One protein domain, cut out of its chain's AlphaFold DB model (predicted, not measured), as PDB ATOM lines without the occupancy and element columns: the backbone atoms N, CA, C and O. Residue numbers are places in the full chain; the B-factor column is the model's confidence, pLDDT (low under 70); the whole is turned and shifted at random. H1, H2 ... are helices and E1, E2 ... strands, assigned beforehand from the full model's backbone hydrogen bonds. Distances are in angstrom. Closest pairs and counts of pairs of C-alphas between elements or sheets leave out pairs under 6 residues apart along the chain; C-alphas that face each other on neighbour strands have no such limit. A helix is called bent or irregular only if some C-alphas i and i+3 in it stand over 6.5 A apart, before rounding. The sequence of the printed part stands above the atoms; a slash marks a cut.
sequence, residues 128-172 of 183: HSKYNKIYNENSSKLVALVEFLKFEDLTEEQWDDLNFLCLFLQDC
ATOM      1  N   HIS A 128      44.980 204.802  77.799       61.22
ATOM      2  CA  HIS A 128      43.508 204.844  77.831       61.22
ATOM      3  C   HIS A 128      42.840 203.865  76.850       61.22
ATOM      4  O   HIS A 128      41.674 204.024  76.492       61.22
ATOM      5  N   SER A 129      43.574 202.858  76.378       65.19
ATOM      6  CA  SER A 129      42.990 201.829  75.537       65.19
ATOM      7  C   SER A 129      42.144 200.913  76.411       65.19
ATOM      8  O   SER A 129      42.696 200.173  77.226       65.19
ATOM      9  N   LYS A 130      40.822 200.919  76.197       66.75
ATOM     10  CA  LYS A 130      39.916 199.923  76.784       66.75
ATOM     11  C   LYS A 130      40.291 198.501  76.367       66.75
ATOM     12  O   LYS A 130      39.847 197.568  77.003       66.75
ATOM     13  N   TYR A 131      41.117 198.311  75.337       71.12
ATOM     14  CA  TYR A 131      41.397 196.997  74.779       71.12
ATOM     15  C   TYR A 131      42.857 196.858  74.335       71.12
ATOM     16  O   TYR A 131      43.334 197.563  73.443       71.12
ATOM     17  N   ASN A 132      43.597 195.944  74.951       73.19
ATOM     18  CA  ASN A 132      45.029 195.770  74.734       73.19
ATOM     19  C   ASN A 132      45.333 194.334  74.324       73.19
ATOM     20  O   ASN A 132      45.009 193.380  75.025       73.19
ATOM     21  N   LYS A 133      46.007 194.187  73.186       75.38
ATOM     22  CA  LYS A 133      46.562 192.911  72.734       75.38
ATOM     23  C   LYS A 133      48.044 192.873  73.085       75.38
ATOM     24  O   LYS A 133      48.817 193.687  72.584       75.38
ATOM     25  N   ILE A 134      48.433 191.943  73.946       74.06
ATOM     26  CA  ILE A 134      49.819 191.751  74.374       74.06
ATOM     27  C   ILE A 134      50.416 190.634  73.534       74.06
ATOM     28  O   ILE A 134      49.901 189.518  73.534       74.06
ATOM     29  N   TYR A 135      51.512 190.922  72.840       73.44
ATOM     30  CA  TYR A 135      52.210 189.962  71.989       73.44
ATOM     31  C   TYR A 135      53.564 189.585  72.586       73.44
ATOM     32  O   TYR A 135      54.208 190.381  73.265       73.44
ATOM     33  N   ASN A 136      54.010 188.367  72.302       70.75
ATOM     34  CA  ASN A 136      55.358 187.925  72.620       70.75
ATOM     35  C   ASN A 136      56.351 188.548  71.627       70.75
ATOM     36  O   ASN A 136      56.180 188.382  70.421       70.75
ATOM     37  N   GLU A 137      57.397 189.216  72.119       69.88
ATOM     38  CA  GLU A 137      58.396 189.898  71.275       69.88
ATOM     39  C   GLU A 137      59.094 188.934  70.300       69.88
ATOM     40  O   GLU A 137      59.243 189.241  69.122       69.88
ATOM     41  N   ASN A 138      59.448 187.733  70.763       72.00
ATOM     42  CA  ASN A 138      60.242 186.783  69.984       72.00
ATOM     43  C   ASN A 138      59.398 185.961  69.005       72.00
ATOM     44  O   ASN A 138      59.856 185.633  67.916       72.00
ATOM     45  N   SER A 139      58.180 185.579  69.398       72.88
ATOM     46  CA  SER A 139      57.330 184.700  68.582       72.88
ATOM     47  C   SER A 139      56.219 185.432  67.833       72.88
ATOM     48  O   SER A 139      55.546 184.813  67.012       72.88
ATOM     49  N   SER A 140      56.003 186.724  68.115       70.44
ATOM     50  CA  SER A 140      54.893 187.534  67.588       70.44
ATOM     51  C   SER A 140      53.498 186.927  67.810       70.44
ATOM     52  O   SER A 140      52.528 187.356  67.187       70.44
ATOM     53  N   LYS A 141      53.376 185.940  68.706       74.12
ATOM     54  CA  LYS A 141      52.105 185.316  69.091       74.12
ATOM     55  C   LYS A 141      51.379 186.179  70.115       74.12
ATOM     56  O   LYS A 141      52.029 186.790  70.967       74.12
ATOM     57  N   LEU A 142      50.049 186.211  70.058       73.06
ATOM     58  CA  LEU A 142      49.241 186.887  71.078       73.06
ATOM     59  C   LEU A 142      49.345 186.103  72.388       73.06
ATOM     60  O   LEU A 142      49.030 184.917  72.425       73.06
ATOM     61  N   VAL A 143      49.777 186.781  73.444       75.81
ATOM     62  CA  VAL A 143      49.908 186.238  74.796       75.81
ATOM     63  C   VAL A 143      48.639 186.480  75.598       75.81
ATOM     64  O   VAL A 143      48.156 185.586  76.279       75.81
ATOM     65  N   ALA A 144      48.098 187.693  75.530       71.19
ATOM     66  CA  ALA A 144      46.923 188.049  76.305       71.19
ATOM     67  C   ALA A 144      46.101 189.126  75.610       71.19
ATOM     68  O   ALA A 144      46.622 189.969  74.873       71.19
ATOM     69  N   LEU A 145      44.809 189.085  75.898       74.00
ATOM     70  CA  LEU A 145      43.852 190.119  75.578       74.00
ATOM     71  C   LEU A 145      43.411 190.742  76.899       74.00
ATOM     72  O   LEU A 145      42.949 190.024  77.781       74.00
ATOM     73  N   VAL A 146      43.599 192.045  77.055       76.88
ATOM     74  CA  VAL A 146      43.216 192.763  78.271       76.88
ATOM     75  C   VAL A 146      42.202 193.819  77.888       76.88
ATOM     76  O   VAL A 146      42.547 194.799  77.227       76.88
ATOM     77  N   GLU A 147      40.961 193.606  78.301       74.56
ATOM     78  CA  GLU A 147      39.897 194.588  78.175       74.56
ATOM     79  C   GLU A 147      39.662 195.256  79.532       74.56
ATOM     80  O   GLU A 147      39.466 194.587  80.543       74.56
ATOM     81  N   PHE A 148      39.743 196.582  79.558       75.31
ATOM     82  CA  PHE A 148      39.430 197.410  80.710       75.31
ATOM     83  C   PHE A 148      38.012 197.940  80.537       75.31
ATOM     84  O   PHE A 148      37.782 198.930  79.834       75.31
ATOM     85  N   LEU A 149      37.071 197.260  81.183       74.75
ATOM     86  CA  LEU A 149      35.693 197.709  81.315       74.75
ATOM     87  C   LEU A 149      35.594 198.650  82.513       74.75
ATOM     88  O   LEU A 149      36.212 198.419  83.554       74.75
ATOM     89  N   LYS A 150      34.838 199.734  82.352       79.38
ATOM     90  CA  LYS A 150      34.447 200.550  83.497       79.38
ATOM     91  C   LYS A 150      33.302 199.860  84.226       79.38
ATOM     92  O   LYS A 150      32.510 199.178  83.588       79.38
ATOM     93  N   PHE A 151      33.179 200.092  85.530       82.56
ATOM     94  CA  PHE A 151      32.074 199.536  86.314       82.56
ATOM     95  C   PHE A 151      30.702 199.979  85.796       82.56
ATOM     96  O   PHE A 151      29.761 199.193  85.822       82.56
ATOM     97  N   GLU A 152      30.599 201.207  85.276       85.06
ATOM     98  CA  GLU A 152      29.346 201.720  84.712       85.06
ATOM     99  C   GLU A 152      28.967 201.051  83.381       85.06
ATOM    100  O   GLU A 152      27.807 201.104  82.984       85.06
ATOM    101  N   ASP A 153      29.933 200.429  82.699       83.38
ATOM    102  CA  ASP A 153      29.752 199.786  81.393       83.38
ATOM    103  C   ASP A 153      29.463 198.269  81.523       83.38
ATOM    104  O   ASP A 153      29.331 197.588  80.504       83.38
ATOM    105  N   LEU A 154      29.416 197.714  82.744       85.69
ATOM    106  CA  LEU A 154      29.179 196.282  82.980       85.69
ATOM    107  C   LEU A 154      27.701 195.919  82.786       85.69
ATOM    108  O   LEU A 154      26.808 196.638  83.238       85.69
ATOM    109  N   THR A 155      27.441 194.767  82.165       88.38
ATOM    110  CA  THR A 155      26.084 194.201  82.099       88.38
ATOM    111  C   THR A 155      25.652 193.641  83.456       88.38
ATOM    112  O   THR A 155      26.490 193.371  84.315       88.38
ATOM    113  N   GLU A 156      24.346 193.427  83.651       92.12
ATOM    114  CA  GLU A 156      23.817 192.810  84.880       92.12
ATOM    115  C   GLU A 156      24.457 191.436  85.149       92.12
ATOM    116  O   GLU A 156      24.964 191.201  86.240       92.12
ATOM    117  N   GLU A 157      24.570 190.583  84.125       91.00
ATOM    118  CA  GLU A 157      25.231 189.271  84.241       91.00
ATOM    119  C   GLU A 157      26.703 189.384  84.675       91.00
ATOM    120  O   GLU A 157      27.178 188.619  85.511       91.00
ATOM    121  N   GLN A 158      27.440 190.364  84.141       85.50
ATOM    122  CA  GLN A 158      28.841 190.582  84.515       85.50
ATOM    123  C   GLN A 158      28.982 191.096  85.951       85.50
ATOM    124  O   GLN A 158      29.953 190.766  86.635       85.50
ATOM    125  N   TRP A 159      28.030 191.911  86.404       92.38
ATOM    126  CA  TRP A 159      27.948 192.348  87.791       92.38
ATOM    127  C   TRP A 159      27.677 191.180  88.735       92.38
ATOM    128  O   TRP A 159      28.328 191.083  89.776       92.38
ATOM    129  N   ASP A 160      26.776 190.277  88.361       91.25
ATOM    130  CA  ASP A 160      26.465 189.084  89.146       91.25
ATOM    131  C   ASP A 160      27.665 188.137  89.247       91.25
ATOM    132  O   ASP A 160      28.015 187.704  90.348       91.25
ATOM    133  N   ASP A 161      28.368 187.894  88.139       89.44
ATOM    134  CA  ASP A 161      29.606 187.107  88.129       89.44
ATOM    135  C   ASP A 161      30.701 187.742  89.003       89.44
ATOM    136  O   ASP A 161      31.399 187.051  89.757       89.44
ATOM    137  N   LEU A 162      30.856 189.069  88.932       89.06
ATOM    138  CA  LEU A 162      31.811 189.804  89.756       89.06
ATOM    139  C   LEU A 162      31.456 189.695  91.244       89.06
ATOM    140  O   LEU A 162      32.330 189.414  92.066       89.06
ATOM    141  N   ASN A 163      30.180 189.874  91.586       90.94
ATOM    142  CA  ASN A 163      29.681 189.735  92.950       90.94
ATOM    143  C   ASN A 163      29.909 188.320  93.479       90.94
ATOM    144  O   ASN A 163      30.422 188.159  94.588       90.94
ATOM    145  N   PHE A 164      29.607 187.299  92.676       94.06
ATOM    146  CA  PHE A 164      29.888 185.910  93.017       94.06
ATOM    147  C   PHE A 164      31.377 185.692  93.306       94.06
ATOM    148  O   PHE A 164      31.720 185.120  94.341       94.06
ATOM    149  N   LEU A 165      32.275 186.174  92.441       88.94
ATOM    150  CA  LEU A 165      33.722 186.056  92.648       88.94
ATOM    151  C   LEU A 165      34.181 186.762  93.926       88.94
ATOM    152  O   LEU A 165      34.988 186.207  94.675       88.94
ATOM    153  N   CYS A 166      33.677 187.967  94.193       89.69
ATOM    154  CA  CYS A 166      33.994 188.714  95.406       89.69
ATOM    155  C   CYS A 166      33.541 187.970  96.667       89.69
ATOM    156  O   CYS A 166      34.332 187.840  97.604       89.69
ATOM    157  N   LEU A 167      32.313 187.445  96.675       92.62
ATOM    158  CA  LEU A 167      31.778 186.651  97.783       92.62
ATOM    159  C   LEU A 167      32.571 185.356  97.970       92.62
ATOM    160  O   LEU A 167      33.037 185.075  99.068       92.62
ATOM    161  N   PHE A 168      32.841 184.631  96.886       91.19
ATOM    162  CA  PHE A 168      33.648 183.418  96.926       91.19
ATOM    163  C   PHE A 168      35.046 183.667  97.511       91.19
ATOM    164  O   PHE A 168      35.521 182.890  98.339       91.19
ATOM    165  N   LEU A 169      35.726 184.743  97.101       86.75
ATOM    166  CA  LEU A 169      37.045 185.096  97.636       86.75
ATOM    167  C   LEU A 169      36.982 185.504  99.110       86.75
ATOM    168  O   LEU A 169      37.899 185.178  99.869       86.75
ATOM    169  N   GLN A 170      35.915 186.195  99.508       87.50
ATOM    170  CA  GLN A 170      35.664 186.553 100.897       87.50
ATOM    171  C   GLN A 170      35.457 185.302 101.760       87.50
ATOM    172  O   GLN A 170      36.090 185.192 102.807       87.50
ATOM    173  N   ASP A 171      34.672 184.334 101.296       86.75
ATOM    174  CA  ASP A 171      34.451 183.060 101.990       86.75
ATOM    175  C   ASP A 171      35.736 182.216 102.027       86.75
ATOM    176  O   ASP A 171      36.093 181.614 103.041       86.75
ATOM    177  N   CYS A 172      36.520 182.236 100.943       84.00
ATOM    178  CA  CYS A 172      37.825 181.575 100.887       84.00
ATOM    179  C   CYS A 172      38.832 182.138 101.896       84.00
ATOM    180  O   CYS A 172      39.810 181.456 102.216       84.00
TER     181      CYS A 172
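What this domain is: This is residues 128 to 172 of the 183 residues of an uncharacterized protein of Puccinia graminis f. sp. tritici (UniProt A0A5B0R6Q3). The model is an open arch with two legs: a hairpin of two strands, E1 and E2, makes one leg, the helix H1 makes the other, and the link of residues 148 to 155 joins them at the top. The legs are spread apart with no shared core, and residues 163 to 172 of H1 stick out free. The printed part has 45 residues, with two named strands and then one named helix, in the order E1, E2, H1; the sheet E1 - E2 is antiparallel and the class is mixed, helices and strands. The whole is extended, with a radius of gyration of the C-alphas of 15.0 A, and elongated, spanning 41 by 27 by 16 A.

How they stand to each other: E1, residues 131 to 135, and E2, residues 142 to 147, are antiparallel neighbours, with 165 degrees between their directions, and form a hairpin. The C-alphas of Tyr 131 and Glu 147 face each other at 4.4 A, as do those of Tyr 135 and Leu 142 at 4.4 A. N 132 and O 146 are within hydrogen-bond range at 2.8 A, and so are N 143 and O 134 at 2.7 A. H1, residues 156 to 172, is apart from E1. In H1 every O i to N i+4 pair is within hydrogen-bond range, and the helix is not bent.

Where its parts are: E1 begins at C-alpha 131 (41.397, 196.997, 74.779) and is 13.2 A long. E2 is 14.0 A long and ends at C-alpha 147 (39.897, 194.588, 78.175). H1 is 24.1 A long and ends at C-alpha 172 (37.825, 181.575, 100.887).

The domain as a whole: The two C-alphas farthest apart, those of Asn 138 and Asp 171, are 41.3 A apart. The printed part has no cut. The links E1 to E2 and E2 to H1 are short. The mean pLDDT of the printed part is 80.3; residues 128 to 130 and residue 137 are under 70.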